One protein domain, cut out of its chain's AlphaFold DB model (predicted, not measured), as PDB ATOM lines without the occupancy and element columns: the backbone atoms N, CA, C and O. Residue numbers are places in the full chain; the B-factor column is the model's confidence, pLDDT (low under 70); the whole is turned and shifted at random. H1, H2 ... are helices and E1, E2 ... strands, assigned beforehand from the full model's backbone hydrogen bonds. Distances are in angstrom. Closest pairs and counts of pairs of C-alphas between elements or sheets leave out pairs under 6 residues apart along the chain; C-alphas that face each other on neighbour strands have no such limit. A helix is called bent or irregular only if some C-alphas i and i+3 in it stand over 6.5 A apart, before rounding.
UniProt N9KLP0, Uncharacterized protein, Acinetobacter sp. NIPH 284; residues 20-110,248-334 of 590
ATOM      1  N   LYS A  20     -58.202 -61.577 -18.434       71.25
ATOM      2  CA  LYS A  20     -58.495 -62.545 -19.503       71.25
ATOM      3  C   LYS A  20     -57.543 -62.451 -20.704       71.25
ATOM      4  O   LYS A  20     -57.328 -63.438 -21.399       71.25
ATOM      5  N   TYR A  21     -56.923 -61.290 -20.916       71.88
ATOM      6  CA  TYR A  21     -55.935 -61.046 -21.970       71.88
ATOM      7  C   TYR A  21     -54.502 -61.325 -21.514       71.88
ATOM      8  O   TYR A  21     -53.566 -61.141 -22.289       71.88
ATOM      9  N   GLN A  22     -54.287 -61.803 -20.281       79.56
ATOM     10  CA  GLN A  22     -52.946 -62.043 -19.742       79.56
ATOM     11  C   GLN A  22     -52.101 -62.949 -20.649       79.56
ATOM     12  O   GLN A  22     -50.899 -62.728 -20.797       79.56
ATOM     13  N   ALA A  23     -52.715 -63.961 -21.271       77.88
ATOM     14  CA  ALA A  23     -52.028 -64.831 -22.221       77.88
ATOM     15  C   ALA A  23     -51.575 -64.081 -23.486       77.88
ATOM     16  O   ALA A  23     -50.466 -64.323 -23.950       77.88
ATOM     17  N   MET A  24     -52.386 -63.147 -23.995       74.50
ATOM     18  CA  MET A  24     -52.031 -62.304 -25.141       74.50
ATOM     19  C   MET A  24     -50.932 -61.305 -24.782       74.50
ATOM     20  O   MET A  24     -49.952 -61.200 -25.510       74.50
ATOM     21  N   PHE A  25     -51.008 -60.644 -23.622       80.06
ATOM     22  CA  PHE A  25     -49.951 -59.717 -23.194       80.06
ATOM     23  C   PHE A  25     -48.585 -60.393 -23.058       80.06
ATOM     24  O   PHE A  25     -47.569 -59.797 -23.395       80.06
ATOM     25  N   LYS A  26     -48.548 -61.657 -22.619       84.75
ATOM     26  CA  LYS A  26     -47.300 -62.437 -22.549       84.75
ATOM     27  C   LYS A  26     -46.673 -62.718 -23.917       84.75
ATOM     28  O   LYS A  26     -45.496 -63.058 -23.963       84.75
ATOM     29  N   GLN A  27     -47.445 -62.629 -24.998       83.38
ATOM     30  CA  GLN A  27     -46.969 -62.859 -26.363       83.38
ATOM     31  C   GLN A  27     -46.446 -61.581 -27.028       83.38
ATOM     32  O   GLN A  27     -45.821 -61.676 -28.081       83.38
ATOM     33  N   VAL A  28     -46.671 -60.413 -26.417       89.06
ATOM     34  CA  VAL A  28     -46.214 -59.128 -26.946       89.06
ATOM     35  C   VAL A  28     -44.695 -59.024 -26.845       89.06
ATOM     36  O   VAL A  28     -44.110 -59.173 -25.768       89.06
ATOM     37  N   ASP A  29     -44.045 -58.689 -27.956       93.19
ATOM     38  CA  ASP A  29     -42.644 -58.279 -27.952       93.19
ATOM     39  C   ASP A  29     -42.538 -56.841 -27.422       93.19
ATOM     40  O   ASP A  29     -42.622 -55.860 -28.164       93.19
ATOM     41  N   TYR A  30     -42.366 -56.709 -26.104       90.56
ATOM     42  CA  TYR A  30     -42.303 -55.410 -25.426       90.56
ATOM     43  C   TYR A  30     -41.171 -54.508 -25.919       90.56
ATOM     44  O   TYR A  30     -41.297 -53.284 -25.838       90.56
ATOM     45  N   LYS A  31     -40.071 -55.079 -26.426       93.81
ATOM     46  CA  LYS A  31     -38.967 -54.278 -26.955       93.81
ATOM     47  C   LYS A  31     -39.399 -53.603 -28.252       93.81
ATOM     48  O   LYS A  31     -39.291 -52.382 -28.360       93.81
ATOM     49  N   LYS A  32     -39.950 -54.377 -29.189       94.88
ATOM     50  CA  LYS A  32     -40.482 -53.830 -30.446       94.88
ATOM     51  C   LYS A  32     -41.666 -52.898 -30.205       94.88
ATOM     52  O   LYS A  32     -41.762 -51.866 -30.860       94.88
ATOM     53  N   PHE A  33     -42.530 -53.217 -29.241       93.19
ATOM     54  CA  PHE A  33     -43.634 -52.344 -28.844       93.19
ATOM     55  C   PHE A  33     -43.135 -50.985 -28.345       93.19
ATOM     56  O   PHE A  33     -43.635 -49.950 -28.776       93.19
ATOM     57  N   ALA A  34     -42.117 -50.964 -27.479       92.06
ATOM     58  CA  ALA A  34     -41.537 -49.718 -26.986       92.06
ATOM     59  C   ALA A  34     -40.905 -48.883 -28.114       92.06
ATOM     60  O   ALA A  34     -41.066 -47.663 -28.136       92.06
ATOM     61  N   GLU A  35     -40.217 -49.528 -29.060       94.62
ATOM     62  CA  GLU A  35     -39.653 -48.865 -30.244       94.62
ATOM     63  C   GLU A  35     -40.752 -48.282 -31.150       94.62
ATOM     64  O   GLU A  35     -40.654 -47.121 -31.550       94.62
ATOM     65  N   TYR A  36     -41.830 -49.033 -31.387       93.75
ATOM     66  CA  TYR A  36     -42.999 -48.577 -32.141       93.75
ATOM     67  C   TYR A  36     -43.682 -47.373 -31.484       93.75
ATOM     68  O   TYR A  36     -43.898 -46.355 -32.138       93.75
ATOM     69  N   VAL A  37     -43.971 -47.438 -30.179       90.81
ATOM     70  CA  VAL A  37     -44.604 -46.328 -29.441       90.81
ATOM     71  C   VAL A  37     -43.712 -45.086 -29.457       90.81
ATOM     72  O   VAL A  37     -44.199 -43.974 -29.666       90.81
ATOM     73  N   LYS A  38     -42.395 -45.265 -29.290       91.25
ATOM     74  CA  LYS A  38     -41.430 -44.167 -29.383       91.25
ATOM     75  C   LYS A  38     -41.484 -43.502 -30.760       91.25
ATOM     76  O   LYS A  38     -41.625 -42.283 -30.816       91.25
ATOM     77  N   ALA A  39     -41.403 -44.277 -31.840       93.88
ATOM     78  CA  ALA A  39     -41.460 -43.747 -33.199       93.88
ATOM     79  C   ALA A  39     -42.813 -43.073 -33.487       93.88
ATOM     80  O   ALA A  39     -42.828 -41.920 -33.905       93.88
ATOM     81  N   SER A  40     -43.930 -43.722 -33.144       91.19
ATOM     82  CA  SER A  40     -45.288 -43.178 -33.280       91.19
ATOM     83  C   SER A  40     -45.439 -41.812 -32.603       91.19
ATOM     84  O   SER A  40     -45.922 -40.864 -33.217       91.19
ATOM     85  N   SER A  41     -44.939 -41.666 -31.370       86.75
ATOM     86  CA  SER A  41     -44.978 -40.385 -30.653       86.75
ATOM     87  C   SER A  41     -44.067 -39.309 -31.263       86.75
ATOM     88  O   SER A  41     -44.347 -38.116 -31.142       86.75
ATOM     89  N   ALA A  42     -42.986 -39.712 -31.937       91.25
ATOM     90  CA  ALA A  42     -42.029 -38.804 -32.559       91.25
ATOM     91  C   ALA A  42     -42.515 -38.248 -33.907       91.25
ATOM     92  O   ALA A  42     -42.081 -37.156 -34.284       91.25
ATOM     93  N   VAL A  43     -43.415 -38.954 -34.607       93.38
ATOM     94  CA  VAL A  43     -43.947 -38.571 -35.931       93.38
ATOM     95  C   VAL A  43     -44.405 -37.113 -35.958       93.38
ATOM     96  O   VAL A  43     -43.966 -36.354 -36.821       93.38
ATOM     97  N   TYR A  44     -45.197 -36.687 -34.973       91.50
ATOM     98  CA  TYR A  44     -45.766 -35.336 -34.936       91.50
ATOM     99  C   TYR A  44     -44.696 -34.233 -34.939       91.50
ATOM    100  O   TYR A  44     -44.819 -33.236 -35.645       91.50
ATOM    101  N   TYR A  45     -43.598 -34.427 -34.203       90.31
ATOM    102  CA  TYR A  45     -42.471 -33.482 -34.169       90.31
ATOM    103  C   TYR A  45     -41.576 -33.608 -35.392       90.31
ATOM    104  O   TYR A  45     -40.975 -32.635 -35.839       90.31
ATOM    105  N   ARG A  46     -41.448 -34.825 -35.921       92.56
ATOM    106  CA  ARG A  46     -40.591 -35.130 -37.062       92.56
ATOM    107  C   ARG A  46     -41.125 -34.503 -38.351       92.56
ATOM    108  O   ARG A  46     -40.323 -34.077 -39.194       92.56
ATOM    109  N   LEU A  47     -42.450 -34.469 -38.482       93.44
ATOM    110  CA  LEU A  47     -43.184 -33.921 -39.621       93.44
ATOM    111  C   LEU A  47     -43.492 -32.428 -39.494       93.44
ATOM    112  O   LEU A  47     -43.701 -31.776 -40.513       93.44
ATOM    113  N   ALA A  48     -43.506 -31.879 -38.280       91.38
ATOM    114  CA  ALA A  48     -43.779 -30.464 -38.077       91.38
ATOM    115  C   ALA A  48     -42.755 -29.559 -38.785       91.38
ATOM    116  O   ALA A  48     -41.545 -29.800 -38.756       91.38
ATOM    117  N   ASP A  49     -43.258 -28.477 -39.381       86.81
ATOM    118  CA  ASP A  49     -42.426 -27.384 -39.880       86.81
ATOM    119  C   ASP A  49     -41.637 -26.735 -38.729       86.81
ATOM    120  O   ASP A  49     -42.107 -26.671 -37.589       86.81
ATOM    121  N   GLN A  50     -40.446 -26.208 -39.018       85.06
ATOM    122  CA  GLN A  50     -39.606 -25.570 -37.999       85.06
ATOM    123  C   GLN A  50     -40.308 -24.394 -37.304       85.06
ATOM    124  O   GLN A  50     -40.102 -24.185 -36.112       85.06
ATOM    125  N   ASN A  51     -41.176 -23.659 -38.003       88.31
ATOM    126  CA  ASN A  51     -41.922 -22.533 -37.430       88.31
ATOM    127  C   ASN A  51     -43.047 -22.975 -36.478       88.31
ATOM    128  O   ASN A  51     -43.523 -22.189 -35.645       88.31
ATOM    129  N   ASN A  52     -43.457 -24.240 -36.592       91.44
ATOM    130  CA  ASN A  52     -44.510 -24.862 -35.801       91.44
ATOM    131  C   ASN A  52     -43.989 -25.479 -34.497       91.44
ATOM    132  O   ASN A  52     -44.796 -25.858 -33.648       91.44
ATOM    133  N   ILE A  53     -42.666 -25.520 -34.300       93.31
ATOM    134  CA  ILE A  53     -42.027 -25.903 -33.040       93.31
ATOM    135  C   ILE A  53     -41.396 -24.663 -32.405       93.31
ATOM    136  O   ILE A  53     -40.602 -23.963 -33.025       93.31
ATOM    137  N   GLN A  54     -41.748 -24.368 -31.156       94.50
ATOM    138  CA  GLN A  54     -41.280 -23.163 -30.466       94.50
ATOM    139  C   GLN A  54     -40.774 -23.499 -29.068       94.50
ATOM    140  O   GLN A  54     -41.474 -24.146 -28.294       94.50
ATOM    141  N   ALA A  55     -39.583 -23.020 -28.716       93.69
ATOM    142  CA  ALA A  55     -39.131 -23.036 -27.330       93.69
ATOM    143  C   ALA A  55     -39.918 -21.992 -26.523       93.69
ATOM    144  O   ALA A  55     -40.078 -20.847 -26.952       93.69
ATOM    145  N   LEU A  56     -40.414 -22.383 -25.354       94.69
ATOM    146  CA  LEU A  56     -41.156 -21.526 -24.438       94.69
ATOM    147  C   LEU A  56     -40.324 -21.222 -23.192       94.69
ATOM    148  O   LEU A  56     -39.495 -22.017 -22.750       94.69
ATOM    149  N   SER A  57     -40.583 -20.072 -22.573       94.88
ATOM    150  CA  SER A  57     -39.977 -19.744 -21.284       94.88
ATOM    151  C   SER A  57     -40.494 -20.672 -20.181       94.88
ATOM    152  O   SER A  57     -41.705 -20.851 -20.044       94.88
ATOM    153  N   VAL A  58     -39.591 -21.186 -19.347       95.75
ATOM    154  CA  VAL A  58     -39.937 -22.006 -18.178       95.75
ATOM    155  C   VAL A  58     -40.287 -21.101 -16.994       95.75
ATOM    156  O   VAL A  58     -39.430 -20.362 -16.490       95.75
ATOM    157  N   SER A  59     -41.543 -21.161 -16.547       93.56
ATOM    158  CA  SER A  59     -42.042 -20.364 -15.421       93.56
ATOM    159  C   SER A  59     -41.563 -20.903 -14.065       93.56
ATOM    160  O   SER A  59     -41.062 -22.022 -13.960       93.56
ATOM    161  N   ALA A  60     -41.748 -20.129 -12.990       94.19
ATOM    162  CA  ALA A  60     -41.455 -20.605 -11.634       94.19
ATOM    163  C   ALA A  60     -42.301 -21.836 -11.250       94.19
ATOM    164  O   ALA A  60     -41.795 -22.750 -10.606       94.19
ATOM    165  N   ALA A  61     -43.564 -21.890 -11.691       91.50
ATOM    166  CA  ALA A  61     -44.434 -23.040 -11.469       91.50
ATOM    167  C   ALA A  61     -43.936 -24.284 -12.219       91.50
ATOM    168  O   ALA A  61     -43.927 -25.372 -11.650       91.50
ATOM    169  N   ASP A  62     -43.461 -24.121 -13.457       92.44
ATOM    170  CA  ASP A  62     -42.894 -25.229 -14.232       92.44
ATOM    171  C   ASP A  62     -41.614 -25.768 -13.562       92.44
ATOM    172  O   ASP A  62     -41.461 -26.979 -13.409       92.44
ATOM    173  N   ARG A  63     -40.738 -24.888 -13.049       93.25
ATOM    174  CA  ARG A  63     -39.534 -25.308 -12.297       93.25
ATOM    175  C   ARG A  63     -39.870 -26.082 -11.028       93.25
ATOM    176  O   ARG A  63     -39.191 -27.056 -10.720       93.25
ATOM    177  N   ASN A  64     -40.922 -25.682 -10.311       91.81
ATOM    178  CA  ASN A  64     -41.387 -26.405  -9.124       91.81
ATOM    179  C   ASN A  64     -41.872 -27.827  -9.455       91.81
ATOM    180  O   ASN A  64     -41.854 -28.690  -8.583       91.81
ATOM    181  N   LEU A  65     -42.270 -28.076 -10.706       89.56
ATOM    182  CA  LEU A  65     -42.636 -29.397 -11.224       89.56
ATOM    183  C   LEU A  65     -41.446 -30.153 -11.843       89.56
ATOM    184  O   LEU A  65     -41.627 -31.234 -12.396       89.56
ATOM    185  N   GLY A  66     -40.228 -29.606 -11.762       91.00
ATOM    186  CA  GLY A  66     -39.019 -30.218 -12.317       91.00
ATOM    187  C   GLY A  66     -38.813 -29.991 -13.818       91.00
ATOM    188  O   GLY A  66     -37.924 -30.612 -14.399       91.00
ATOM    189  N   VAL A  67     -39.593 -29.104 -14.447       95.25
ATOM    190  CA  VAL A  67     -39.406 -28.724 -15.854       95.25
ATOM    191  C   VAL A  67     -38.154 -27.858 -15.990       95.25
ATOM    192  O   VAL A  67     -38.019 -26.838 -15.307       95.25
ATOM    193  N   VAL A  68     -37.263 -28.230 -16.907       96.69
ATOM    194  CA  VAL A  68     -36.060 -27.456 -17.269       96.69
ATOM    195  C   VAL A  68     -36.119 -26.901 -18.688       96.69
ATOM    196  O   VAL A  68     -35.472 -25.896 -18.974       96.69
ATOM    197  N   GLU A  69     -36.927 -27.509 -19.555       96.75
ATOM    198  CA  GLU A  69     -37.142 -27.082 -20.936       96.75
ATOM    199  C   GLU A  69     -38.630 -27.181 -21.267       96.75
ATOM    200  O   GLU A  69     -39.301 -28.116 -20.834       96.75
ATOM    201  N   LYS A  70     -39.165 -26.211 -22.014       96.19
ATOM    202  CA  LYS A  70     -40.558 -26.228 -22.461       96.19
ATOM    203  C   LYS A  70     -40.619 -25.989 -23.964       96.19
ATOM    204  O   LYS A  70     -40.052 -25.015 -24.450       96.19
ATOM    205  N   ILE A  71     -41.326 -26.853 -24.682       94.62
ATOM    206  CA  ILE A  71     -41.523 -26.759 -26.132       94.62
ATOM    207  C   ILE A  71     -43.010 -26.688 -26.461       94.62
ATOM    208  O   ILE A  71     -43.829 -27.259 -25.750       94.62
ATOM    209  N   ARG A  72     -43.356 -26.002 -27.546       95.00
ATOM    210  CA  ARG A  72     -44.706 -25.910 -28.101       95.00
ATOM    211  C   ARG A  72     -44.721 -26.484 -29.502       95.00
ATOM    212  O   ARG A  72     -43.941 -26.040 -30.339       95.00
ATOM    213  N   LEU A  73     -45.652 -27.393 -29.754       94.75
ATOM    214  CA  LEU A  73     -46.033 -27.842 -31.084       94.75
ATOM    215  C   LEU A  73     -47.347 -27.165 -31.487       94.75
ATOM    216  O   LEU A  73     -48.324 -27.211 -30.737       94.75
ATOM    217  N   LYS A  74     -47.368 -26.554 -32.673       94.00
ATOM    218  CA  LYS A  74     -48.570 -26.029 -33.331       94.00
ATOM    219  C   LYS A  74     -48.894 -26.891 -34.544       94.00
ATOM    220  O   LYS A  74     -48.046 -27.078 -35.407       94.00
ATOM    221  N   THR A  75     -50.110 -27.399 -34.621       91.62
ATOM    222  CA  THR A  75     -50.588 -28.205 -35.753       91.62
ATOM    223  C   THR A  75     -52.109 -28.084 -35.837       91.62
ATOM    224  O   THR A  75     -52.702 -27.205 -35.198       91.62
ATOM    225  N   SER A  76     -52.749 -28.934 -36.628       89.06
ATOM    226  CA  SER A  76     -54.194 -29.049 -36.683       89.06
ATOM    227  C   SER A  76     -54.666 -30.454 -36.338       89.06
ATOM    228  O   SER A  76     -53.921 -31.430 -36.418       89.06
ATOM    229  N   ILE A  77     -55.934 -30.560 -35.952       84.62
ATOM    230  CA  ILE A  77     -56.564 -31.845 -35.625       84.62
ATOM    231  C   ILE A  77     -56.564 -32.769 -36.844       84.62
ATOM    232  O   ILE A  77     -56.267 -33.955 -36.726       84.62
ATOM    233  N   GLU A  78     -56.842 -32.213 -38.020       84.88
ATOM    234  CA  GLU A  78     -56.872 -32.951 -39.280       84.88
ATOM    235  C   GLU A  78     -55.491 -33.511 -39.648       84.88
ATOM    236  O   GLU A  78     -55.380 -34.642 -40.118       84.88
ATOM    237  N   GLU A  79     -54.423 -32.749 -39.406       86.75
ATOM    238  CA  GLU A  79     -53.055 -33.233 -39.612       86.75
ATOM    239  C   GLU A  79     -52.702 -34.351 -38.631       86.75
ATOM    240  O   GLU A  79     -52.164 -35.373 -39.050       86.75
ATOM    241  N   LEU A  80     -53.038 -34.199 -37.348       86.19
ATOM    242  CA  LEU A  80     -52.748 -35.210 -36.328       86.19
ATOM    243  C   LEU A  80     -53.438 -36.543 -36.607       86.19
ATOM    244  O   LEU A  80     -52.801 -37.592 -36.496       86.19
ATOM    245  N   ILE A  81     -54.723 -36.503 -36.974       82.81
ATOM    246  CA  ILE A  81     -55.502 -37.701 -37.309       82.81
ATOM    247  C   ILE A  81     -54.896 -38.385 -38.534       82.81
ATOM    248  O   ILE A  81     -54.640 -39.587 -38.496       82.81
ATOM    249  N   LEU A  82     -54.611 -37.628 -39.599       83.50
ATOM    250  CA  LEU A  82     -54.025 -38.191 -40.812       83.50
ATOM    251  C   LEU A  82     -52.641 -38.802 -40.540       83.50
ATOM    252  O   LEU A  82     -52.378 -39.924 -40.964       83.50
ATOM    253  N   GLN A  83     -51.774 -38.110 -39.797       88.44
ATOM    254  CA  GLN A  83     -50.446 -38.613 -39.432       88.44
ATOM    255  C   GLN A  83     -50.529 -39.905 -38.615       88.44
ATOM    256  O   GLN A  83     -49.817 -40.862 -38.918       88.44
ATOM    257  N   ALA A  84     -51.417 -39.955 -37.617       85.00
ATOM    258  CA  ALA A  84     -51.631 -41.148 -36.801       85.00
ATOM    259  C   ALA A  84     -52.131 -42.329 -37.647       85.00
ATOM    260  O   ALA A  84     -51.579 -43.427 -37.561       85.00
ATOM    261  N   ASN A  85     -53.131 -42.087 -38.498       82.50
ATOM    262  CA  ASN A  85     -53.748 -43.115 -39.330       82.50
ATOM    263  C   ASN A  85     -52.761 -43.679 -40.352       82.50
ATOM    264  O   ASN A  85     -52.588 -44.891 -40.423       82.50
ATOM    265  N   LEU A  86     -52.066 -42.821 -41.102       87.56
ATOM    266  CA  LEU A  86     -51.104 -43.272 -42.107       87.56
ATOM    267  C   LEU A  86     -49.900 -43.977 -41.472       87.56
ATOM    268  O   LEU A  86     -49.446 -44.989 -42.003       87.56
ATOM    269  N   TYR A  87     -49.403 -43.494 -40.327       89.88
ATOM    270  CA  TYR A  87     -48.314 -44.167 -39.612       89.88
ATOM    271  C   TYR A  87     -48.732 -45.550 -39.109       89.88
ATOM    272  O   TYR A  87     -47.977 -46.517 -39.240       89.88
ATOM    273  N   SER A  88     -49.946 -45.648 -38.557       85.19
ATOM    274  CA  SER A  88     -50.527 -46.928 -38.154       85.19
ATOM    275  C   SER A  88     -50.710 -47.845 -39.358       85.19
ATOM    276  O   SER A  88     -50.445 -49.036 -39.243       85.19
ATOM    277  N   LYS A  89     -51.117 -47.302 -40.513       85.56
ATOM    278  CA  LYS A  89     -51.389 -48.087 -41.716       85.56
ATOM    279  C   LYS A  89     -50.143 -48.769 -42.263       85.56
ATOM    280  O   LYS A  89     -50.163 -49.966 -42.505       85.56
ATOM    281  N   VAL A  90     -49.045 -48.029 -42.411       91.62
ATOM    282  CA  VAL A  90     -47.788 -48.594 -42.943       91.62
ATOM    283  C   VAL A  90     -47.126 -49.594 -41.995       91.62
ATOM    284  O   VAL A  90     -46.255 -50.348 -42.409       91.62
ATOM    285  N   ASN A  91     -47.520 -49.589 -40.722       90.25
ATOM    286  CA  ASN A  91     -47.007 -50.493 -39.700       90.25
ATOM    287  C   ASN A  91     -48.042 -51.535 -39.254       90.25
ATOM    288  O   ASN A  91     -47.790 -52.236 -38.273       90.25
ATOM    289  N   GLU A  92     -49.191 -51.652 -39.921       86.88
ATOM    290  CA  GLU A  92     -50.323 -52.458 -39.451       86.88
ATOM    291  C   GLU A  92     -49.931 -53.934 -39.284       86.88
ATOM    292  O   GLU A  92     -50.041 -54.487 -38.184       86.88
ATOM    293  N   LYS A  93     -49.356 -54.567 -40.316       83.19
ATOM    294  CA  LYS A  93     -48.867 -55.952 -40.210       83.19
ATOM    295  C   LYS A  93     -47.693 -56.078 -39.259       83.19
ATOM    296  O   LYS A  93     -47.608 -57.083 -38.561       83.19
ATOM    297  N   TYR A  94     -46.804 -55.086 -39.190       89.56
ATOM    298  CA  TYR A  94     -45.692 -55.127 -38.238       89.56
ATOM    299  C   TYR A  94     -46.204 -55.135 -36.791       89.56
ATOM    300  O   TYR A  94     -45.789 -55.970 -35.985       89.56
ATOM    301  N   LEU A  95     -47.170 -54.275 -36.468       87.44
ATOM    302  CA  LEU A  95     -47.823 -54.250 -35.165       87.44
ATOM    303  C   LEU A  95     -48.526 -55.584 -34.886       87.44
ATOM    304  O   LEU A  95     -48.258 -56.214 -33.864       87.44
ATOM    305  N   MET A  96     -49.368 -56.060 -35.800       82.94
ATOM    306  CA  MET A  96     -50.163 -57.268 -35.570       82.94
ATOM    307  C   MET A  96     -49.304 -58.536 -35.513       82.94
ATOM    308  O   MET A  96     -49.418 -59.319 -34.571       82.94
ATOM    309  N   GLN A  97     -48.406 -58.733 -36.473       86.12
ATOM    310  CA  GLN A  97     -47.657 -59.979 -36.635       86.12
ATOM    311  C   GLN A  97     -46.340 -59.973 -35.854       86.12
ATOM    312  O   GLN A  97     -46.001 -60.965 -35.210       86.12
ATOM    313  N   SER A  98     -45.591 -58.869 -35.894       88.25
ATOM    314  CA  SER A  98     -44.231 -58.811 -35.342       88.25
ATOM    315  C   SER A  98     -44.164 -58.324 -33.894       88.25
ATOM    316  O   SER A  98     -43.204 -58.685 -33.205       88.25
ATOM    317  N   ILE A  99     -45.140 -57.524 -33.442       89.38
ATOM    318  CA  ILE A  99     -45.226 -57.025 -32.061       89.38
ATOM    319  C   ILE A  99     -46.230 -57.837 -31.243       89.38
ATOM    320  O   ILE A  99     -45.870 -58.350 -30.186       89.38
ATOM    321  N   LEU A 100     -47.475 -57.955 -31.714       86.31
ATOM    322  CA  LEU A 100     -48.560 -58.626 -30.988       86.31
ATOM    323  C   LEU A 100     -48.598 -60.146 -31.221       86.31
ATOM    324  O   LEU A 100     -49.310 -60.848 -30.505       86.31
ATOM    325  N   ASN A 101     -47.824 -60.660 -32.185       82.31
ATOM    326  CA  ASN A 101     -47.747 -62.081 -32.543       82.31
ATOM    327  C   ASN A 101     -49.104 -62.699 -32.957       82.31
ATOM    328  O   ASN A 101     -49.369 -63.887 -32.752       82.31
ATOM    329  N   ILE A 102     -49.969 -61.888 -33.567       74.62
ATOM    330  CA  ILE A 102     -51.263 -62.290 -34.122       74.62
ATOM    331  C   ILE A 102     -51.046 -62.699 -35.584       74.62
ATOM    332  O   ILE A 102     -50.722 -61.879 -36.440       74.62
ATOM    333  N   LYS A 103     -51.203 -63.994 -35.878       67.00
ATOM    334  CA  LYS A 103     -51.098 -64.547 -37.241       67.00
ATOM    335  C   LYS A 103     -52.370 -64.255 -38.045       67.00
ATOM    336  O   LYS A 103     -53.447 -64.249 -37.461       67.00
ATOM    337  N   GLU A 104     -52.271 -64.109 -39.369       53.75
ATOM    338  CA  GLU A 104     -53.417 -63.827 -40.265       53.75
ATOM    339  C   GLU A 104     -54.602 -64.795 -40.066       53.75
ATOM    340  O   GLU A 104     -55.737 -64.352 -39.915       53.75
ATOM    341  N   GLN A 105     -54.335 -66.095 -39.893       51.19
ATOM    342  CA  GLN A 105     -55.362 -67.112 -39.592       51.19
ATOM    343  C   GLN A 105     -56.098 -66.891 -38.256       51.19
ATOM    344  O   GLN A 105     -57.227 -67.342 -38.080       51.19
ATOM    345  N   ASN A 106     -55.463 -66.220 -37.290       51.94
ATOM    346  CA  ASN A 106     -56.085 -65.854 -36.016       51.94
ATOM    347  C   ASN A 106     -56.825 -64.517 -36.108       51.94
ATOM    348  O   ASN A 106     -57.714 -64.290 -35.297       51.94
ATOM    349  N   LEU A 107     -56.482 -63.652 -37.067       44.44
ATOM    350  CA  LEU A 107     -57.148 -62.371 -37.286       44.44
ATOM    351  C   LEU A 107     -58.532 -62.577 -37.905       44.44
ATOM    352  O   LEU A 107     -59.508 -62.043 -37.396       44.44
ATOM    353  N   GLU A 108     -58.632 -63.437 -38.920       41.97
ATOM    354  CA  GLU A 108     -59.917 -63.873 -39.485       41.97
ATOM    355  C   GLU A 108     -60.778 -64.555 -38.427       41.97
ATOM    356  O   GLU A 108     -61.980 -64.338 -38.393       41.97
ATOM    357  N   LYS A 109     -60.166 -65.325 -37.521       43.72
ATOM    358  CA  LYS A 109     -60.864 -65.969 -36.407       43.72
ATOM    359  C   LYS A 109     -61.288 -64.979 -35.318       43.72
ATOM    360  O   LYS A 109     -62.376 -65.129 -34.797       43.72
ATOM    361  N   LEU A 110     -60.489 -63.955 -35.012       45.22
ATOM    362  CA  LEU A 110     -60.828 -62.877 -34.070       45.22
ATOM    363  C   LEU A 110     -61.942 -61.973 -34.613       45.22
ATOM    364  O   LEU A 110     -62.880 -61.673 -33.883       45.22
ATOM    365  N   GLU A 248     -63.745 -39.614 -46.527       63.62
ATOM    366  CA  GLU A 248     -63.610 -40.204 -47.874       63.62
ATOM    367  C   GLU A 248     -62.263 -39.855 -48.535       63.62
ATOM    368  O   GLU A 248     -61.600 -40.717 -49.119       63.62
ATOM    369  N   LYS A 249     -61.803 -38.603 -48.399       67.69
ATOM    370  CA  LYS A 249     -60.479 -38.172 -48.879       67.69
ATOM    371  C   LYS A 249     -59.345 -38.842 -48.099       67.69
ATOM    372  O   LYS A 249     -58.370 -39.276 -48.714       67.69
ATOM    373  N   LEU A 250     -59.486 -39.008 -46.783       68.25
ATOM    374  CA  LEU A 250     -58.525 -39.749 -45.961       68.25
ATOM    375  C   LEU A 250     -58.387 -41.202 -46.435       68.25
ATOM    376  O   LEU A 250     -57.267 -41.683 -46.591       68.25
ATOM    377  N   GLN A 251     -59.502 -41.870 -46.746       70.88
ATOM    378  CA  GLN A 251     -59.490 -43.241 -47.264       70.88
ATOM    379  C   GLN A 251     -58.758 -43.362 -48.606       70.88
ATOM    380  O   GLN A 251     -58.113 -44.380 -48.860       70.88
ATOM    381  N   SER A 252     -58.831 -42.350 -49.481       75.31
ATOM    382  CA  SER A 252     -58.066 -42.381 -50.738       75.31
ATOM    383  C   SER A 252     -56.553 -42.345 -50.508       75.31
ATOM    384  O   SER A 252     -55.842 -43.136 -51.121       75.31
ATOM    385  N   VAL A 253     -56.070 -41.516 -49.576       82.88
ATOM    386  CA  VAL A 253     -54.637 -41.447 -49.239       82.88
ATOM    387  C   VAL A 253     -54.199 -42.695 -48.475       82.88
ATOM    388  O   VAL A 253     -53.118 -43.227 -48.710       82.88
ATOM    389  N   GLU A 254     -55.054 -43.242 -47.611       80.56
ATOM    390  CA  GLU A 254     -54.767 -44.499 -46.915       80.56
ATOM    391  C   GLU A 254     -54.509 -45.657 -47.895       80.56
ATOM    392  O   GLU A 254     -53.581 -46.442 -47.689       80.56
ATOM    393  N   LYS A 255     -55.263 -45.737 -49.003       83.00
ATOM    394  CA  LYS A 255     -55.032 -46.742 -50.058       83.00
ATOM    395  C   LYS A 255     -53.655 -46.608 -50.708       83.00
ATOM    396  O   LYS A 255     -53.044 -47.624 -51.028       83.00
ATOM    397  N   GLU A 256     -53.151 -45.390 -50.881       87.25
ATOM    398  CA  GLU A 256     -51.803 -45.155 -51.415       87.25
ATOM    399  C   GLU A 256     -50.709 -45.574 -50.431       87.25
ATOM    400  O   GLU A 256     -49.629 -45.992 -50.848       87.25
ATOM    401  N   PHE A 257     -50.988 -45.502 -49.127       89.88
ATOM    402  CA  PHE A 257     -50.057 -45.916 -48.080       89.88
ATOM    403  C   PHE A 257     -50.118 -47.419 -47.771       89.88
ATOM    404  O   PHE A 257     -49.128 -47.981 -47.302       89.88
ATOM    405  N   ALA A 258     -51.226 -48.093 -48.090       86.44
ATOM    406  CA  ALA A 258     -51.407 -49.527 -47.852       86.44
ATOM    407  C   ALA A 258     -50.338 -50.404 -48.533       86.44
ATOM    408  O   ALA A 258     -50.035 -51.490 -48.048       86.44
ATOM    409  N   VAL A 259     -49.730 -49.936 -49.630       90.25
ATOM    410  CA  VAL A 259     -48.657 -50.671 -50.325       90.25
ATOM    411  C   VAL A 259     -47.362 -50.770 -49.516       90.25
ATOM    412  O   VAL A 259     -46.562 -51.651 -49.797       90.25
ATOM    413  N   TYR A 260     -47.147 -49.894 -48.527       92.25
ATOM    414  CA  TYR A 260     -45.947 -49.911 -47.677       92.25
ATOM    415  C   TYR A 260     -46.101 -50.812 -46.444       92.25
ATOM    416  O   TYR A 260     -45.135 -51.007 -45.708       92.25
ATOM    417  N   ASP A 261     -47.293 -51.368 -46.217       88.62
ATOM    418  CA  ASP A 261     -47.554 -52.325 -45.145       88.62
ATOM    419  C   ASP A 261     -47.007 -53.719 -45.510       88.62
ATOM    420  O   ASP A 261     -47.727 -54.635 -45.928       88.62
ATOM    421  N   GLU A 262     -45.688 -53.870 -45.382       89.38
ATOM    422  CA  GLU A 262     -44.930 -55.067 -45.777       89.38
ATOM    423  C   GLU A 262     -44.477 -55.925 -44.577       89.38
ATOM    424  O   GLU A 262     -43.558 -56.735 -44.699       89.38
ATOM    425  N   ASN A 263     -45.100 -55.764 -43.398       88.50
ATOM    426  CA  ASN A 263     -44.644 -56.379 -42.133       88.50
ATOM    427  C   ASN A 263     -43.176 -56.029 -41.793       88.50
ATOM    428  O   ASN A 263     -42.428 -56.822 -41.217       88.50
ATOM    429  N   GLN A 264     -42.752 -54.820 -42.151       92.75
ATOM    430  CA  GLN A 264     -41.465 -54.255 -41.766       92.75
ATOM    431  C   GLN A 264     -41.703 -53.014 -40.922       92.75
ATOM    432  O   GLN A 264     -42.665 -52.282 -41.141       92.75
ATOM    433  N   PHE A 265     -40.836 -52.787 -39.938       96.31
ATOM    434  CA  PHE A 265     -40.965 -51.609 -39.099       96.31
ATOM    435  C   PHE A 265     -40.602 -50.352 -39.887       96.31
ATOM    436  O   PHE A 265     -39.452 -50.185 -40.299       96.31
ATOM    437  N   VAL A 266     -41.570 -49.457 -40.044       96.69
ATOM    438  CA  VAL A 266     -41.370 -48.113 -40.574       96.69
ATOM    439  C   VAL A 266     -41.257 -47.156 -39.387       96.69
ATOM    440  O   VAL A 266     -42.249 -46.818 -38.734       96.69
ATOM    441  N   ASP A 267     -40.029 -46.737 -39.078       96.50
ATOM    442  CA  ASP A 267     -39.758 -45.754 -38.024       96.50
ATOM    443  C   ASP A 267     -40.172 -44.323 -38.431       96.50
ATOM    444  O   ASP A 267     -40.658 -44.077 -39.538       96.50
ATOM    445  N   ASP A 268     -40.001 -43.347 -37.532       95.38
ATOM    446  CA  ASP A 268     -40.410 -41.958 -37.774       95.38
ATOM    447  C   ASP A 268     -39.649 -41.286 -38.933       95.38
ATOM    448  O   ASP A 268     -40.185 -40.385 -39.585       95.38
ATOM    449  N   GLN A 269     -38.418 -41.715 -39.222       96.38
ATOM    450  CA  GLN A 269     -37.601 -41.158 -40.304       96.38
ATOM    451  C   GLN A 269     -38.009 -41.732 -41.658       96.38
ATOM    452  O   GLN A 269     -38.211 -40.980 -42.616       96.38
ATOM    453  N   ALA A 270     -38.171 -43.053 -41.733       96.88
ATOM    454  CA  ALA A 270     -38.676 -43.729 -42.918       96.88
ATOM    455  C   ALA A 270     -40.091 -43.240 -43.251       96.88
ATOM    456  O   ALA A 270     -40.379 -42.911 -44.403       96.88
ATOM    457  N   PHE A 271     -40.945 -43.073 -42.236       97.25
ATOM    458  CA  PHE A 271     -42.275 -42.507 -42.428       97.25
ATOM    459  C   PHE A 271     -42.229 -41.057 -42.920       97.25
ATOM    460  O   PHE A 271     -42.981 -40.706 -43.823       97.25
ATOM    461  N   LYS A 272     -41.311 -40.220 -42.415       96.44
ATOM    462  CA  LYS A 272     -41.116 -38.863 -42.954       96.44
ATOM    463  C   LYS A 272     -40.763 -38.868 -44.440       96.44
ATOM    464  O   LYS A 272     -41.251 -38.014 -45.176       96.44
ATOM    465  N   ALA A 273     -39.939 -39.810 -44.892       97.06
ATOM    466  CA  ALA A 273     -39.628 -39.931 -46.312       97.06
ATOM    467  C   ALA A 273     -40.880 -40.279 -47.139       97.06
ATOM    468  O   ALA A 273     -41.082 -39.693 -48.203       97.06
ATOM    469  N   LEU A 274     -41.746 -41.168 -46.635       96.44
ATOM    470  CA  LEU A 274     -43.033 -41.486 -47.270       96.44
ATOM    471  C   LEU A 274     -43.989 -40.289 -47.264       96.44
ATOM    472  O   LEU A 274     -44.609 -40.002 -48.283       96.44
ATOM    473  N   TRP A 275     -44.061 -39.559 -46.153       95.06
ATOM    474  CA  TRP A 275     -44.867 -38.347 -46.031       95.06
ATOM    475  C   TRP A 275     -44.473 -37.303 -47.081       95.06
ATOM    476  O   TRP A 275     -45.321 -36.803 -47.808       95.06
ATOM    477  N   ILE A 276     -43.172 -37.026 -47.221       95.19
ATOM    478  CA  ILE A 276     -42.655 -36.081 -48.224       95.19
ATOM    479  C   ILE A 276     -42.924 -36.582 -49.649       95.19
ATOM    480  O   ILE A 276     -43.227 -35.782 -50.532       95.19
ATOM    481  N   LYS A 277     -42.816 -37.896 -49.885       96.38
ATOM    482  CA  LYS A 277     -43.068 -38.502 -51.199       96.38
ATOM    483  C   LYS A 277     -44.512 -38.292 -51.672       96.38
ATOM    484  O   LYS A 277     -44.693 -38.062 -52.861       96.38
ATOM    485  N   HIS A 278     -45.484 -38.349 -50.760       94.81
ATOM    486  CA  HIS A 278     -46.925 -38.225 -51.048       94.81
ATOM    487  C   HIS A 278     -47.518 -36.889 -50.588       94.81
ATOM    488  O   HIS A 278     -48.698 -36.780 -50.249       94.81
ATOM    489  N   GLN A 279     -46.678 -35.854 -50.500       91.88
ATOM    490  CA  GLN A 279     -47.075 -34.555 -49.963       91.88
ATOM    491  C   GLN A 279     -48.229 -33.934 -50.769       91.88
ATOM    492  O   GLN A 279     -49.112 -33.312 -50.184       91.88
ATOM    493  N   ALA A 280     -48.253 -34.120 -52.093       91.25
ATOM    494  CA  ALA A 280     -49.284 -33.549 -52.959       91.25
ATOM    495  C   ALA A 280     -50.658 -34.198 -52.722       91.25
ATOM    496  O   ALA A 280     -51.684 -33.515 -52.673       91.25
ATOM    497  N   GLU A 281     -50.678 -35.513 -52.544       90.75
ATOM    498  CA  GLU A 281     -51.866 -36.316 -52.276       90.75
ATOM    499  C   GLU A 281     -52.408 -36.019 -50.872       90.75
ATOM    500  O   GLU A 281     -53.610 -35.793 -50.694       90.75
ATOM    501  N   ILE A 282     -51.509 -35.887 -49.894       90.44
ATOM    502  CA  ILE A 282     -51.815 -35.451 -48.526       90.44
ATOM    503  C   ILE A 282     -52.416 -34.038 -48.511       90.44
ATOM    504  O   ILE A 282     -53.451 -33.811 -47.881       90.44
ATOM    505  N   GLU A 283     -51.808 -33.080 -49.215       88.50
ATOM    506  CA  GLU A 283     -52.306 -31.701 -49.288       88.50
ATOM    507  C   GLU A 283     -53.676 -31.612 -49.960       88.50
ATOM    508  O   GLU A 283     -54.514 -30.820 -49.532       88.50
ATOM    509  N   LYS A 284     -53.932 -32.455 -50.964       86.12
ATOM    510  CA  LYS A 284     -55.238 -32.554 -51.625       86.12
ATOM    511  C   LYS A 284     -56.320 -33.136 -50.707       86.12
ATOM    512  O   LYS A 284     -57.497 -32.792 -50.857       86.12
ATOM    513  N   ALA A 285     -55.947 -34.020 -49.784       82.94
ATOM    514  CA  ALA A 285     -56.879 -34.645 -48.849       82.94
ATOM    515  C   ALA A 285     -57.196 -33.770 -47.628       82.94
ATOM    516  O   ALA A 285     -58.312 -33.823 -47.105       82.94
ATOM    517  N   LEU A 286     -56.240 -32.956 -47.180       83.75
ATOM    518  CA  LEU A 286     -56.434 -32.047 -46.055       83.75
ATOM    519  C   LEU A 286     -57.249 -30.802 -46.460       83.75
ATOM    520  O   LEU A 286     -57.098 -30.287 -47.568       83.75
ATOM    521  N   PRO A 287     -58.069 -30.236 -45.554       81.75
ATOM    522  CA  PRO A 287     -58.678 -28.927 -45.780       81.75
ATOM    523  C   PRO A 287     -57.620 -27.827 -45.999       81.75
ATOM    524  O   PRO A 287     -56.477 -27.983 -45.550       81.75
ATOM    525  N   PRO A 288     -57.979 -26.685 -46.615       82.94
ATOM    526  CA  PRO A 288     -57.122 -25.500 -46.648       82.94
ATOM    527  C   PRO A 288     -56.656 -25.102 -45.243       82.94
ATOM    528  O   PRO A 288     -57.427 -25.200 -44.290       82.94
ATOM    529  N   GLN A 289     -55.400 -24.671 -45.103       81.94
ATOM    530  CA  GLN A 289     -54.758 -24.458 -43.798       81.94
ATOM    531  C   GLN A 289     -55.513 -23.465 -42.895       81.94
ATOM    532  O   GLN A 289     -55.584 -23.665 -41.686       81.94
ATOM    533  N   ASP A 290     -56.122 -22.431 -43.476       81.69
ATOM    534  CA  ASP A 290     -56.942 -21.419 -42.798       81.69
ATOM    535  C   ASP A 290     -58.294 -21.952 -42.292       81.69
ATOM    536  O   ASP A 290     -58.921 -21.333 -41.433       81.69
ATOM    537  N   LYS A 291     -58.728 -23.108 -42.802       80.31
ATOM    538  CA  LYS A 291     -59.958 -23.804 -42.400       80.31
ATOM    539  C   LYS A 291     -59.712 -24.982 -41.460       80.31
ATOM    540  O   LYS A 291     -60.673 -25.623 -41.043       80.31
ATOM    541  N   ARG A 292     -58.453 -25.294 -41.147       84.31
ATOM    542  CA  ARG A 292     -58.101 -26.387 -40.236       84.31
ATOM    543  C   ARG A 292     -58.328 -25.983 -38.784       84.31
ATOM    544  O   ARG A 292     -58.146 -24.824 -38.407       84.31
ATOM    545  N   ASN A 293     -58.680 -26.954 -37.950       85.56
ATOM    546  CA  ASN A 293     -58.936 -26.709 -36.539       85.56
ATOM    547  C   ASN A 293     -57.622 -26.698 -35.739       85.56
ATOM    548  O   ASN A 293     -56.922 -27.715 -35.711       85.56
ATOM    549  N   PRO A 294     -57.258 -25.580 -35.080       90.12
ATOM    550  CA  PRO A 294     -55.949 -25.448 -34.459       90.12
ATOM    551  C   PRO A 294     -55.821 -26.317 -33.207       90.12
ATOM    552  O   PRO A 294     -56.701 -26.347 -32.339       90.12
ATOM    553  N   PHE A 295     -54.662 -26.958 -33.090       91.25
ATOM    554  CA  PHE A 295     -54.246 -27.724 -31.927       91.25
ATOM    555  C   PHE A 295     -52.862 -27.276 -31.469       91.25
ATOM    556  O   PHE A 295     -51.925 -27.152 -32.264       91.25
ATOM    557  N   THR A 296     -52.732 -27.029 -30.170       94.06
ATOM    558  CA  THR A 296     -51.455 -26.696 -29.539       94.06
ATOM    559  C   THR A 296     -51.150 -27.695 -28.437       94.06
ATOM    560  O   THR A 296     -52.017 -28.015 -27.626       94.06
ATOM    561  N   MET A 297     -49.904 -28.154 -28.393       94.25
ATOM    562  CA  MET A 297     -49.391 -28.996 -27.320       94.25
ATOM    563  C   MET A 297     -48.109 -28.387 -26.764       94.25
ATOM    564  O   MET A 297     -47.124 -28.242 -27.491       94.25
ATOM    565  N   ASP A 298     -48.113 -28.075 -25.472       95.06
ATOM    566  CA  ASP A 298     -46.927 -27.634 -24.751       95.06
ATOM    567  C   ASP A 298     -46.369 -28.780 -23.916       95.06
ATOM    568  O   ASP A 298     -47.077 -29.336 -23.086       95.06
ATOM    569  N   ILE A 299     -45.088 -29.099 -24.072       94.12
ATOM    570  CA  ILE A 299     -44.416 -30.132 -23.282       94.12
ATOM    571  C   ILE A 299     -43.348 -29.497 -22.415       94.12
ATOM    572  O   ILE A 299     -42.429 -28.859 -22.925       94.12
ATOM    573  N   GLY A 300     -43.445 -29.724 -21.111       95.38
ATOM    574  CA  GLY A 300     -42.368 -29.514 -20.156       95.38
ATOM    575  C   GLY A 300     -41.532 -30.781 -19.993       95.38
ATOM    576  O   GLY A 300     -42.063 -31.830 -19.618       95.38
ATOM    577  N   LEU A 301     -40.231 -30.674 -20.250       94.88
ATOM    578  CA  LEU A 301     -39.243 -31.739 -20.119       94.88
ATOM    579  C   LEU A 301     -38.410 -31.556 -18.846       94.88
ATOM    580  O   LEU A 301     -38.070 -30.430 -18.474       94.88
ATOM    581  N   ASP A 302     -38.055 -32.663 -18.198       93.69
ATOM    582  CA  ASP A 302     -37.059 -32.680 -17.126       93.69
ATOM    583  C   ASP A 302     -35.615 -32.703 -17.663       93.69
ATOM    584  O   ASP A 302     -35.368 -32.769 -18.867       93.69
ATOM    585  N   ALA A 303     -34.632 -32.673 -16.759       92.69
ATOM    586  CA  ALA A 303     -33.206 -32.700 -17.104       92.69
ATOM    587  C   ALA A 303     -32.745 -33.970 -17.845       92.69
ATOM    588  O   ALA A 303     -31.622 -34.014 -18.344       92.69
ATOM    589  N   GLN A 304     -33.582 -35.006 -17.898       90.44
ATOM    590  CA  GLN A 304     -33.321 -36.262 -18.598       90.44
ATOM    591  C   GLN A 304     -34.050 -36.309 -19.950       90.44
ATOM    592  O   GLN A 304     -33.996 -37.329 -20.636       90.44
ATOM    593  N   GLY A 305     -34.721 -35.219 -20.341       88.38
ATOM    594  CA  GLY A 305     -35.479 -35.111 -21.584       88.38
ATOM    595  C   GLY A 305     -36.822 -35.842 -21.552       88.38
ATOM    596  O   GLY A 305     -37.370 -36.146 -22.609       88.38
ATOM    597  N   ARG A 306     -37.358 -36.163 -20.368       89.06
ATOM    598  CA  ARG A 306     -38.646 -36.862 -20.219       89.06
ATOM    599  C   ARG A 306     -39.765 -35.853 -19.998       89.06
ATOM    600  O   ARG A 306     -39.587 -34.893 -19.253       89.06
ATOM    601  N   ALA A 307     -40.933 -36.093 -20.588       90.94
ATOM    602  CA  ALA A 307     -42.099 -35.235 -20.388       90.94
ATOM    603  C   ALA A 307     -42.598 -35.321 -18.938       90.94
ATOM    604  O   ALA A 307     -42.981 -36.391 -18.486       90.94
ATOM    605  N   VAL A 308     -42.622 -34.217 -18.201       93.12
ATOM    606  CA  VAL A 308     -43.191 -34.158 -16.836       93.12
ATOM    607  C   VAL A 308     -44.508 -33.390 -16.789       93.12
ATOM    608  O   VAL A 308     -45.307 -33.571 -15.869       93.12
ATOM    609  N   LYS A 309     -44.766 -32.568 -17.808       93.81
ATOM    610  CA  LYS A 309     -46.003 -31.814 -17.978       93.81
ATOM    611  C   LYS A 309     -46.356 -31.725 -19.457       93.81
ATOM    612  O   LYS A 309     -45.470 -31.450 -20.263       93.81
ATOM    613  N   ILE A 310     -47.620 -31.941 -19.800       93.12
ATOM    614  CA  ILE A 310     -48.138 -31.751 -21.154       93.12
ATOM    615  C   ILE A 310     -49.445 -30.966 -21.068       93.12
ATOM    616  O   ILE A 310     -50.393 -31.440 -20.447       93.12
ATOM    617  N   ASP A 311     -49.484 -29.786 -21.682       93.38
ATOM    618  CA  ASP A 311     -50.675 -28.942 -21.757       93.38
ATOM    619  C   ASP A 311     -51.244 -29.035 -23.183       93.38
ATOM    620  O   ASP A 311     -50.562 -28.695 -24.154       93.38
ATOM    621  N   TYR A 312     -52.486 -29.492 -23.320       92.00
ATOM    622  CA  TYR A 312     -53.204 -29.589 -24.591       92.00
ATOM    623  C   TYR A 312     -54.234 -28.464 -24.712       92.00
ATOM    624  O   TYR A 312     -55.035 -28.261 -23.799       92.00
ATOM    625  N   ASP A 313     -54.258 -27.776 -25.855       92.25
ATOM    626  CA  ASP A 313     -55.271 -26.777 -26.216       92.25
ATOM    627  C   ASP A 313     -55.870 -27.137 -27.585       92.25
ATOM    628  O   ASP A 313     -55.231 -26.994 -28.633       92.25
ATOM    629  N   LEU A 314     -57.095 -27.657 -27.552       86.94
ATOM    630  CA  LEU A 314     -57.847 -28.156 -28.698       86.94
ATOM    631  C   LEU A 314     -59.050 -27.248 -28.951       86.94
ATOM    632  O   LEU A 314     -59.942 -27.123 -28.108       86.94
ATOM    633  N   ASN A 315     -59.120 -26.685 -30.153       79.50
ATOM    634  CA  ASN A 315     -60.251 -25.885 -30.601       79.50
ATOM    635  C   ASN A 315     -60.874 -26.545 -31.827       79.50
ATOM    636  O   ASN A 315     -60.328 -26.419 -32.916       79.50
ATOM    637  N   TYR A 316     -62.020 -27.204 -31.662       77.38
ATOM    638  CA  TYR A 316     -62.714 -27.868 -32.762       77.38
ATOM    639  C   TYR A 316     -64.042 -27.175 -33.062       77.38
ATOM    640  O   TYR A 316     -64.935 -27.115 -32.214       77.38
ATOM    641  N   ALA A 317     -64.167 -26.617 -34.259       67.69
ATOM    642  CA  ALA A 317     -65.414 -26.097 -34.786       67.69
ATOM    643  C   ALA A 317     -66.090 -27.173 -35.641       67.69
ATOM    644  O   ALA A 317     -65.449 -27.810 -36.472       67.69
ATOM    645  N   LEU A 318     -67.397 -27.325 -35.445       63.41
ATOM    646  CA  LEU A 318     -68.301 -28.114 -36.277       63.41
ATOM    647  C   LEU A 318     -69.284 -27.129 -36.920       63.41
ATOM    648  O   LEU A 318     -70.363 -26.896 -36.356       63.41
ATOM    649  N   PRO A 319     -68.898 -26.461 -38.028       55.06
ATOM    650  CA  PRO A 319     -69.735 -25.463 -38.689       55.06
ATOM    651  C   PRO A 319     -71.118 -26.006 -39.060       55.06
ATOM    652  O   PRO A 319     -72.107 -25.284 -38.938       55.06
ATOM    653  N   GLU A 320     -71.191 -27.286 -39.428       48.59
ATOM    654  CA  GLU A 320     -72.412 -27.998 -39.817       48.59
ATOM    655  C   GLU A 320     -73.398 -28.115 -38.647       48.59
ATOM    656  O   GLU A 320     -74.605 -27.989 -38.825       48.59
ATOM    657  N   LEU A 321     -72.881 -28.275 -37.426       48.75
ATOM    658  CA  LEU A 321     -73.678 -28.358 -36.199       48.75
ATOM    659  C   LEU A 321     -73.793 -27.008 -35.477       48.75
ATOM    660  O   LEU A 321     -74.266 -26.962 -34.337       48.75
ATOM    661  N   LYS A 322     -73.303 -25.914 -36.086       57.97
ATOM    662  CA  LYS A 322     -73.160 -24.577 -35.467       57.97
ATOM    663  C   LYS A 322     -72.560 -24.632 -34.056       57.97
ATOM    664  O   LYS A 322     -72.879 -23.815 -33.193       57.97
ATOM    665  N   SER A 323     -71.698 -25.613 -33.820       61.84
ATOM    666  CA  SER A 323     -71.205 -25.970 -32.495       61.84
ATOM    667  C   SER A 323     -69.690 -25.860 -32.458       61.84
ATOM    668  O   SER A 323     -69.002 -26.049 -33.461       61.84
ATOM    669  N   ARG A 324     -69.148 -25.542 -31.284       70.56
ATOM    670  CA  ARG A 324     -67.705 -25.492 -31.059       70.56
ATOM    671  C   ARG A 324     -67.373 -26.198 -29.761       70.56
ATOM    672  O   ARG A 324     -67.953 -25.897 -28.721       70.56
ATOM    673  N   PHE A 325     -66.408 -27.099 -29.832       74.62
ATOM    674  CA  PHE A 325     -65.832 -27.771 -28.686       74.62
ATOM    675  C   PHE A 325     -64.455 -27.180 -28.390       74.62
ATOM    676  O   PHE A 325     -63.635 -26.969 -29.285       74.62
ATOM    677  N   ASN A 326     -64.221 -26.874 -27.119       80.75
ATOM    678  CA  ASN A 326     -62.948 -26.372 -26.633       80.75
ATOM    679  C   ASN A 326     -62.497 -27.272 -25.492       80.75
ATOM    680  O   ASN A 326     -63.202 -27.380 -24.486       80.75
ATOM    681  N   LEU A 327     -61.349 -27.920 -25.653       81.12
ATOM    682  CA  LEU A 327     -60.780 -28.786 -24.632       81.12
ATOM    683  C   LEU A 327     -59.406 -28.273 -24.247       81.12
ATOM    684  O   LEU A 327     -58.512 -28.153 -25.083       81.12
ATOM    685  N   LYS A 328     -59.251 -28.030 -22.949       88.31
ATOM    686  CA  LYS A 328     -57.957 -27.833 -22.312       88.31
ATOM    687  C   LYS A 328     -57.719 -28.979 -21.355       88.31
ATOM    688  O   LYS A 328     -58.574 -29.257 -20.512       88.31
ATOM    689  N   ALA A 329     -56.595 -29.656 -21.524       86.50
ATOM    690  CA  ALA A 329     -56.228 -30.785 -20.692       86.50
ATOM    691  C   ALA A 329     -54.774 -30.642 -20.259       86.50
ATOM    692  O   ALA A 329     -53.885 -30.543 -21.099       86.50
ATOM    693  N   ASP A 330     -54.556 -30.682 -18.949       88.25
ATOM    694  CA  ASP A 330     -53.224 -30.672 -18.361       88.25
ATOM    695  C   ASP A 330     -52.900 -32.087 -17.880       88.25
ATOM    696  O   ASP A 330     -53.650 -32.694 -17.107       88.25
ATOM    697  N   MET A 331     -51.774 -32.623 -18.334       89.44
ATOM    698  CA  MET A 331     -51.254 -33.917 -17.914       89.44
ATOM    699  C   MET A 331     -49.958 -33.722 -17.143       89.44
ATOM    700  O   MET A 331     -49.013 -33.106 -17.629       89.44
ATOM    701  N   LEU A 332     -49.901 -34.291 -15.941       88.69
ATOM    702  CA  LEU A 332     -48.695 -34.343 -15.123       88.69
ATOM    703  C   LEU A 332     -48.204 -35.780 -15.062       88.69
ATOM    704  O   LEU A 332     -48.953 -36.683 -14.686       88.69
ATOM    705  N   ILE A 333     -46.938 -35.980 -15.414       88.12
ATOM    706  CA  ILE A 333     -46.297 -37.290 -15.374       88.12
ATOM    707  C   ILE A 333     -45.241 -37.251 -14.279       88.12
ATOM    708  O   ILE A 333     -44.321 -36.436 -14.295       88.12
ATOM    709  N   SER A 334     -45.388 -38.142 -13.306       82.12
ATOM    710  CA  SER A 334     -44.479 -38.272 -12.170       82.12
ATOM    711  C   SER A 334     -44.046 -39.726 -12.008       82.12
ATOM    712  O   SER A 334     -44.635 -40.630 -12.600       82.12
TER     713      SER A 334
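This is residues 20 to 110 and 248 to 334 of the 590 residues of an uncharacterized protein of Acinetobacter sp. NIPH 284 (UniProt N9KLP0). A twisted sheet of five strands stands like a wall at one end, and H2 and H4 run away from it into a cluster of helices, touching it with a few residues near one end of each. H8 packs on H2, while H7 packs on H4 and H9 on H7; H1 and H6 lie at the far end, and H3 lies in the turn between E1 and E2. The 178 printed residues hold nine named helices and five named strands, in the order H1 H2 E1 H3 E2 H4 H5 H6 H7 H8 H9 E3 E4 E5, of mixed class. The sheet, E1 E2 E3 E4 E5, is antiparallel throughout. The whole is only just compact, close to loose, with a radius of gyration of the C-alphas of 18.6 A and spans of 55 by 40 by 33 A.

Find C-alpha 20 at (-58.495, -62.545, -19.503), where H1, residues 20 to 25, begins; it is irregular, with C-alphas 20 and 23 7.4 A apart. H2, residues 30 to 47, spans 25.8 A and is only just irregular, with C-alphas 41 and 44 6.7 A apart and a kink of 31 degrees near residue 41. Next come E1, 53 to 56, H3, 60 to 64, E2, 69 to 76, over 23.3 A, H4, 77 to 90, over 20.3 A, H5, 92 to 99, and H6, 104 to 110. Past the cut, find C-alpha 248 at (-63.610, -40.204, -47.874), where H7, 248 to 260, starts its 20.2 A; H8, 268 to 277, and H9, 279 to 285, follow. E3, 294 to 301, E4, 307 to 318, over 31.5 A, and E5, 323 to 332, ending at (-48.695, -34.343, -15.123), come last.

Start at the hub, H2: it touches H8 with residues 39 to 47 alone, C-alphas 39 and 268 being closest at 5.0 A, at a steep tilt of 43 degrees. It touches H4 at 40 and 87, 7.1 A, and H5 at 33 and 99, 5.9 A. H4 touches H7 at 90 and 260, 5.2 A; H7 touches H9 at 249 and 285, 5.0 A. H2, H3 and H4 only graze the sheet. E3, E4 and E5 form a meander, each strand the antiparallel neighbour of the one before. Look for N 54 and O 72 at 2.9 A between E1 and E2, N 73 and O 297 at 2.8 A between E2 and E3, N 298 and O 311 at 2.8 A in the hairpin E3 and E4, and N 312 and O 329 at 2.8 A in the hairpin E4 and E5. Every O i to N i+4 pair is within hydrogen-bond range in H3, H4, H5, H8 and H9, against 1 of 2 in H1, 12 of 14 in H2, 2 of 3 in H6 and 6 of 9 in H7.

The C-alphas of Ala 60 and Gln 105 are the two farthest apart, 56.0 A. Residues 111 to 247 are not printed, and C-alphas 110 and 248 are 26.7 A apart across the cut. Of the links printed whole, none is long. Look for pLDDT under 70 at residues 103 to 110, 248 to 250 and 317 to 323.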